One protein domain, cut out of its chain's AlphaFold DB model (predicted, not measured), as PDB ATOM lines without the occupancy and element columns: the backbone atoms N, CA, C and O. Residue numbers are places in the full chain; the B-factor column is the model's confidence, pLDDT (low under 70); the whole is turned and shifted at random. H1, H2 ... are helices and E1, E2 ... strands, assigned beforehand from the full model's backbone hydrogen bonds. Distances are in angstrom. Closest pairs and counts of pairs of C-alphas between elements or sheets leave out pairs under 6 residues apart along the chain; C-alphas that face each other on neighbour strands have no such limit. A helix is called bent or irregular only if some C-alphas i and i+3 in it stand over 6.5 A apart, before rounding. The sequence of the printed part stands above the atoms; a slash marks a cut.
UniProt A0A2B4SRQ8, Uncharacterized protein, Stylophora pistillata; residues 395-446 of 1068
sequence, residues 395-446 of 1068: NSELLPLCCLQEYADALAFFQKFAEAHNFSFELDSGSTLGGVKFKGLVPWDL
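Overview. This is residues 395 to 446 of the 1068 residues of an uncharacterized protein of Stylophora pistillata (UniProt A0A2B4SRQ8). One long helix, H1, forms one long side of an open loop; after H1 the backbone turns back, runs along the other long side as the short strand E1, and goes on into the shorter helix H2, which is turned well out of the line of H1. The space between H1 and the returning side is largely empty, residues 416 to 422, of which 416 to 420 belong to H1, stick out at one end, and the tail after H2 brings the last printed residue back near the first. The printed part has 52 residues, with two named helices and one named strand in the order H1, E1, H2; the class is mostly helix, and E1 pairs with no named strand. The whole is only just loose, close to compact, with a radius of gyration of the C-alphas of 12.0 A, and its elongated outline spans 37 by 20 by 18 A.

Along the chain. H1 is residues 401 to 420, from C-alpha 401 at (38.675, -20.534, 29.650) to C-alpha 420 at (31.268, -10.133, 4.293), 28.4 A from first to last C-alpha. E1 is residues 425 to 427 and begins with C-alpha 425 at (41.251, -18.298, 4.842). H2 is residues 429 to 438, 14.2 A from first to last C-alpha, and ends with C-alpha 438 at (40.434, -30.635, 21.510). Neither helix is bent or irregular.

Arrangement. H1 and E1 are joined by a tight link of 4 residues. They have 1 pair of C-alphas within 8 A, those of Ala 418 and Phe 425, which are 7.5 A apart and are the closest of the two elements. Centre to centre, H1 and E1 are 12.5 A apart. E1 and H2 are joined by a tight link of 1 residue, Asp 428, and meet only through their link. H1 and H2 are apart, with no C-alpha of the one within 8 A of the other. In both H1 and H2, every pair of O i and N i+4 is within hydrogen-bond range.

Size, cuts and confidence. The two C-alphas farthest apart in the domain are those of Ser 396 and Asn 422, at 37.3 A. The C-alphas of the first and last printed residues, Asn 395 and Leu 446, are 7.8 A apart. Residues 416 to 422, of which 416 to 420 belong to H1, stand free. The printed part runs from 395 to 446 with no cut, and neither link between named elements is long. The mean pLDDT of the printed part is 86.3, and the model's confidence is low, under 70, at residues 395 to 396.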
ATOM      1  N   ASN A 395      52.961 -18.535  29.502       67.62
ATOM      2  CA  ASN A 395      54.317 -18.999  29.185       67.62
ATOM      3  C   ASN A 395      54.333 -20.525  29.034       67.62
ATOM      4  O   ASN A 395      54.804 -21.067  28.041       67.62
ATOM      5  N   SER A 396      53.830 -21.236  30.049       68.12
ATOM      6  CA  SER A 396      53.785 -22.708  30.098       68.12
ATOM      7  C   SER A 396      52.590 -23.221  30.911       68.12
ATOM      8  O   SER A 396      52.604 -24.335  31.433       68.12
ATOM      9  N   GLU A 397      51.568 -22.382  31.055       76.75
ATOM     10  CA  GLU A 397      50.336 -22.680  31.780       76.75
ATOM     11  C   GLU A 397      49.199 -22.886  30.783       76.75
ATOM     12  O   GLU A 397      49.290 -22.486  29.620       76.75
ATOM     13  N   LEU A 398      48.119 -23.519  31.239       84.88
ATOM     14  CA  LEU A 398      46.897 -23.542  30.449       84.88
ATOM     15  C   LEU A 398      46.391 -22.103  30.280       84.88
ATOM     16  O   LEU A 398      46.473 -21.304  31.198       84.88
ATOM     17  N   LEU A 399      45.823 -21.757  29.137       86.50
ATOM     18  CA  LEU A 399      45.048 -20.545  28.992       86.50
ATOM     19  C   LEU A 399      43.751 -20.662  29.811       86.50
ATOM     20  O   LEU A 399      43.055 -21.686  29.735       86.50
ATOM     21  N   PRO A 400      43.378 -19.601  30.546       86.75
ATOM     22  CA  PRO A 400      42.054 -19.462  31.130       86.75
ATOM     23  C   PRO A 400      40.949 -19.706  30.098       86.75
ATOM     24  O   PRO A 400      41.059 -19.318  28.934       86.75
ATOM     25  N   LEU A 401      39.828 -20.290  30.526       87.38
ATOM     26  CA  LEU A 401      38.675 -20.534  29.650       87.38
ATOM     27  C   LEU A 401      38.131 -19.241  29.027       87.38
ATOM     28  O   LEU A 401      37.568 -19.298  27.937       87.38
ATOM     29  N   CYS A 402      38.274 -18.097  29.704       88.38
ATOM     30  CA  CYS A 402      37.906 -16.804  29.129       88.38
ATOM     31  C   CYS A 402      38.818 -16.421  27.952       88.38
ATOM     32  O   CYS A 402      38.303 -15.962  26.945       88.38
ATOM     33  N   CYS A 403      40.124 -16.703  28.018       87.19
ATOM     34  CA  CYS A 403      41.064 -16.426  26.929       87.19
ATOM     35  C   CYS A 403      40.776 -17.301  25.712       87.19
ATOM     36  O   CYS A 403      40.761 -16.825  24.582       87.19
ATOM     37  N   LEU A 404      40.477 -18.582  25.947       87.00
ATOM     38  CA  LEU A 404      40.050 -19.487  24.880       87.00
ATOM     39  C   LEU A 404      38.726 -19.031  24.248       87.00
ATOM     40  O   LEU A 404      38.538 -19.200  23.047       87.00
ATOM     41  N   GLN A 405      37.819 -18.441  25.034       86.69
ATOM     42  CA  GLN A 405      36.579 -17.869  24.514       86.69
ATOM     43  C   GLN A 405      36.839 -16.598  23.701       86.69
ATOM     44  O   GLN A 405      36.313 -16.491  22.603       86.69
ATOM     45  N   GLU A 406      37.670 -15.676  24.189       85.50
ATOM     46  CA  GLU A 406      38.046 -14.459  23.455       85.50
ATOM     47  C   GLU A 406      38.729 -14.797  22.128       85.50
ATOM     48  O   GLU A 406      38.403 -14.217  21.093       85.50
ATOM     49  N   TYR A 407      39.617 -15.792  22.125       84.44
ATOM     50  CA  TYR A 407      40.234 -16.277  20.897       84.44
ATOM     51  C   TYR A 407      39.179 -16.929  19.973       84.44
ATOM     52  O   TYR A 407      39.091 -16.582  18.794       84.44
ATOM     53  N   ALA A 408      38.289 -17.784  20.485       85.94
ATOM     54  CA  ALA A 408      37.195 -18.337  19.679       85.94
ATOM     55  C   ALA A 408      36.261 -17.252  19.097       85.94
ATOM     56  O   ALA A 408      35.826 -17.357  17.949       85.94
ATOM     57  N   ASP A 409      35.985 -16.189  19.850       86.25
ATOM     58  CA  ASP A 409      35.175 -15.056  19.399       86.25
ATOM     59  C   ASP A 409      35.908 -14.250  18.316       86.25
ATOM     60  O   ASP A 409      35.291 -13.826  17.334       86.25
ATOM     61  N   ALA A 410      37.230 -14.099  18.433       85.12
ATOM     62  CA  ALA A 410      38.063 -13.463  17.419       85.12
ATOM     63  C   ALA A 410      38.102 -14.275  16.110       85.12
ATOM     64  O   ALA A 410      37.991 -13.695  15.028       85.12
ATOM     65  N   LEU A 411      38.160 -15.612  16.194       85.94
ATOM     66  CA  LEU A 411      37.998 -16.506  15.040       85.94
ATOM     67  C   LEU A 411      36.634 -16.334  14.375       85.94
ATOM     68  O   LEU A 411      36.541 -16.198  13.157       85.94
ATOM     69  N   ALA A 412      35.567 -16.320  15.176       88.06
ATOM     70  CA  ALA A 412      34.209 -16.157  14.674       88.06
ATOM     71  C   ALA A 412      34.003 -14.782  14.019       88.06
ATOM     72  O   ALA A 412      33.293 -14.670  13.018       88.06
ATOM     73  N   PHE A 413      34.627 -13.734  14.561       88.75
ATOM     74  CA  PHE A 413      34.659 -12.418  13.933       88.75
ATOM     75  C   PHE A 413      35.389 -12.460  12.589       88.75
ATOM     76  O   PHE A 413      34.842 -11.983  11.596       88.75
ATOM     77  N   PHE A 414      36.586 -13.051  12.541       86.94
ATOM     78  CA  PHE A 414      37.372 -13.134  11.314       86.94
ATOM     79  C   PHE A 414      36.644 -13.927  10.220       86.94
ATOM     80  O   PHE A 414      36.607 -13.484   9.076       86.94
ATOM     81  N   GLN A 415      35.960 -15.017  10.586       90.00
ATOM     82  CA  GLN A 415      35.083 -15.770   9.687       90.00
ATOM     83  C   GLN A 415      33.983 -14.888   9.081       90.00
ATOM     84  O   GLN A 415      33.854 -14.811   7.862       90.00
ATOM     85  N   LYS A 416      33.228 -14.166   9.919       91.75
ATOM     86  CA  LYS A 416      32.167 -13.256   9.451       91.75
ATOM     87  C   LYS A 416      32.712 -12.126   8.577       91.75
ATOM     88  O   LYS A 416      32.056 -11.709   7.628       91.75
ATOM     89  N   PHE A 417      33.898 -11.617   8.904       88.38
ATOM     90  CA  PHE A 417      34.570 -10.591   8.115       88.38
ATOM     91  C   PHE A 417      34.985 -11.134   6.739       88.38
ATOM     92  O   PHE A 417      34.710 -10.499   5.724       88.38
ATOM     93  N   ALA A 418      35.572 -12.329   6.687       89.31
ATOM     94  CA  ALA A 418      35.926 -13.004   5.443       89.31
ATOM     95  C   ALA A 418      34.701 -13.249   4.547       89.31
ATOM     96  O   ALA A 418      34.750 -12.956   3.353       89.31
ATOM     97  N   GLU A 419      33.578 -13.680   5.130       90.19
ATOM     98  CA  GLU A 419      32.295 -13.844   4.433       90.19
ATOM     99  C   GLU A 419      31.758 -12.515   3.882       90.19
ATOM    100  O   GLU A 419      31.391 -12.435   2.711       90.19
ATOM    101  N   ALA A 420      31.759 -11.453   4.695       90.88
ATOM    102  CA  ALA A 420      31.268 -10.133   4.293       90.88
ATOM    103  C   ALA A 420      32.106  -9.492   3.173       90.88
ATOM    104  O   ALA A 420      31.588  -8.706   2.380       90.88
ATOM    105  N   HIS A 421      33.394  -9.829   3.105       88.62
ATOM    106  CA  HIS A 421      34.342  -9.287   2.132       88.62
ATOM    107  C   HIS A 421      34.752 -10.289   1.043       88.62
ATOM    108  O   HIS A 421      35.608  -9.974   0.218       88.62
ATOM    109  N   ASN A 422      34.113 -11.463   1.010       90.31
ATOM    110  CA  ASN A 422      34.279 -12.507   0.003       90.31
ATOM    111  C   ASN A 422      35.745 -12.907  -0.265       90.31
ATOM    112  O   ASN A 422      36.195 -12.963  -1.412       90.31
ATOM    113  N   PHE A 423      36.502 -13.185   0.798       88.75
ATOM    114  CA  PHE A 423      37.822 -13.812   0.698       88.75
ATOM    115  C   PHE A 423      37.885 -15.083   1.547       88.75
ATOM    116  O   PHE A 423      37.069 -15.280   2.444       88.75
ATOM    117  N   SER A 424      38.844 -15.961   1.257       87.81
ATOM    118  CA  SER A 424      39.012 -17.230   1.967       87.81
ATOM    119  C   SER A 424      40.224 -17.207   2.892       87.81
ATOM    120  O   SER A 424      41.219 -16.516   2.649       87.81
ATOM    121  N   PHE A 425      40.139 -17.995   3.956       89.69
ATOM    122  CA  PHE A 425      41.251 -18.298   4.842       89.69
ATOM    123  C   PHE A 425      41.097 -19.715   5.396       89.69
ATOM    124  O   PHE A 425      40.008 -20.292   5.356       89.69
ATOM    125  N   GLU A 426      42.185 -20.254   5.925       88.81
ATOM    126  CA  GLU A 426      42.251 -21.570   6.550       88.81
ATOM    127  C   GLU A 426      42.988 -21.459   7.885       88.81
ATOM    128  O   GLU A 426      43.883 -20.625   8.040       88.81
ATOM    129  N   LEU A 427      42.601 -22.288   8.858       89.62
ATOM    130  CA  LEU A 427      43.386 -22.466  10.080       89.62
ATOM    131  C   LEU A 427      44.739 -23.090   9.711       89.62
ATOM    132  O   LEU A 427      44.796 -23.962   8.841       89.62
ATOM    133  N   ASP A 428      45.807 -22.693  10.395       87.56
ATOM    134  CA  ASP A 428      47.138 -23.273  10.205       87.56
ATOM    135  C   ASP A 428      47.766 -23.689  11.547       87.56
ATOM    136  O   ASP A 428      47.255 -23.354  12.617       87.56
ATOM    137  N   SER A 429      48.852 -24.465  11.492       87.56
ATOM    138  CA  SER A 429      49.752 -24.757  12.617       87.56
ATOM    139  C   SER A 429      49.028 -25.127  13.933       87.56
ATOM    140  O   SER A 429      48.342 -26.159  13.986       87.56
ATOM    141  N   GLY A 430      49.189 -24.337  15.007       87.31
ATOM    142  CA  GLY A 430      48.595 -24.602  16.327       87.31
ATOM    143  C   GLY A 430      47.063 -24.569  16.319       87.31
ATOM    144  O   GLY A 430      46.420 -25.485  16.849       87.31
ATOM    145  N   SER A 431      46.474 -23.613  15.589       87.56
ATOM    146  CA  SER A 431      45.020 -23.469  15.416       87.56
ATOM    147  C   SER A 431      44.382 -24.747  14.863       87.56
ATOM    148  O   SER A 431      43.377 -25.239  15.387       87.56
ATOM    149  N   THR A 432      44.984 -25.323  13.817       89.50
ATOM    150  CA  THR A 432      44.500 -26.564  13.191       89.50
ATOM    151  C   THR A 432      44.665 -27.758  14.123       89.50
ATOM    152  O   THR A 432      43.749 -28.576  14.266       89.50
ATOM    153  N   LEU A 433      45.798 -27.841  14.828       89.44
ATOM    154  CA  LEU A 433      46.049 -28.896  15.807       89.44
ATOM    155  C   LEU A 433      45.036 -28.870  16.963       89.44
ATOM    156  O   LEU A 433      44.615 -29.932  17.433       89.44
ATOM    157  N   GLY A 434      44.616 -27.680  17.397       89.50
ATOM    158  CA  GLY A 434      43.554 -27.493  18.385       89.50
ATOM    159  C   GLY A 434      42.238 -28.128  17.939       89.50
ATOM    160  O   GLY A 434      41.626 -28.895  18.695       89.50
ATOM    161  N   GLY A 435      41.841 -27.881  16.686       87.81
ATOM    162  CA  GLY A 435      40.642 -28.468  16.088       87.81
ATOM    163  C   GLY A 435      40.674 -29.998  16.109       87.81
ATOM    164  O   GLY A 435      39.680 -30.633  16.468       87.81
ATOM    165  N   VAL A 436      41.843 -30.584  15.826       88.75
ATOM    166  CA  VAL A 436      42.063 -32.039  15.824       88.75
ATOM    167  C   VAL A 436      42.056 -32.639  17.231       88.75
ATOM    168  O   VAL A 436      41.396 -33.652  17.464       88.75
ATOM    169  N   LYS A 437      42.792 -32.048  18.181       88.19
ATOM    170  CA  LYS A 437      43.009 -32.645  19.512       88.19
ATOM    171  C   LYS A 437      41.898 -32.348  20.513       88.19
ATOM    172  O   LYS A 437      41.596 -33.208  21.338       88.19
ATOM    173  N   PHE A 438      41.316 -31.153  20.460       86.12
ATOM    174  CA  PHE A 438      40.434 -30.635  21.510       86.12
ATOM    175  C   PHE A 438      39.035 -30.276  21.017       86.12
ATOM    176  O   PHE A 438      38.204 -29.892  21.841       86.12
ATOM    177  N   LYS A 439      38.762 -30.389  19.704       82.94
ATOM    178  CA  LYS A 439      37.538 -29.844  19.091       82.94
ATOM    179  C   LYS A 439      37.369 -28.366  19.492       82.94
ATOM    180  O   LYS A 439      36.306 -27.931  19.934       82.94
ATOM    181  N   GLY A 440      38.471 -27.627  19.420       86.50
ATOM    182  CA  GLY A 440      38.598 -26.282  19.963       86.50
ATOM    183  C   GLY A 440      39.996 -25.733  19.720       86.50
ATOM    184  O   GLY A 440      40.595 -26.007  18.690       86.50
ATOM    185  N   LEU A 441      40.515 -24.971  20.670       86.06
ATOM    186  CA  LEU A 441      41.865 -24.417  20.622       86.06
ATOM    187  C   LEU A 441      42.810 -25.271  21.464       86.06
ATOM    188  O   LEU A 441      42.363 -25.936  22.405       86.06
ATOM    189  N   VAL A 442      44.109 -25.246  21.154       87.94
ATOM    190  CA  VAL A 442      45.111 -25.829  22.050       87.94
ATOM    191  C   VAL A 442      45.071 -25.031  23.361       87.94
ATOM    192  O   VAL A 442      45.279 -23.821  23.339       87.94
ATOM    193  N   PRO A 443      44.802 -25.657  24.522       85.81
ATOM    194  CA  PRO A 443      44.590 -24.919  25.764       85.81
ATOM    195  C   PRO A 443      45.836 -24.250  26.339       85.81
ATOM    196  O   PRO A 443      45.788 -23.849  27.484       85.81
ATOM    197  N   TRP A 444      46.948 -24.197  25.621       85.19
ATOM    198  CA  TRP A 444      48.202 -23.548  26.006       85.19
ATOM    199  C   TRP A 444      48.855 -22.868  24.792       85.19
ATOM    200  O   TRP A 444      50.054 -22.598  24.816       85.19
ATOM    201  N   ASP A 445      48.084 -22.649  23.719       82.00
ATOM    202  CA  ASP A 445      48.555 -21.887  22.562       82.00
ATOM    203  C   ASP A 445      48.782 -20.427  22.949       82.00
ATOM    204  O   ASP A 445      48.074 -19.897  23.807       82.00
ATOM    205  N   LEU A 446      49.771 -19.778  22.341       74.94
ATOM    206  CA  LEU A 446      50.093 -18.374  22.639       74.94
ATOM    207  C   LEU A 446      49.547 -17.411  21.591       74.94
ATOM    208  O   LEU A 446      49.358 -16.229  21.876       74.94
TER     209      LEU A 446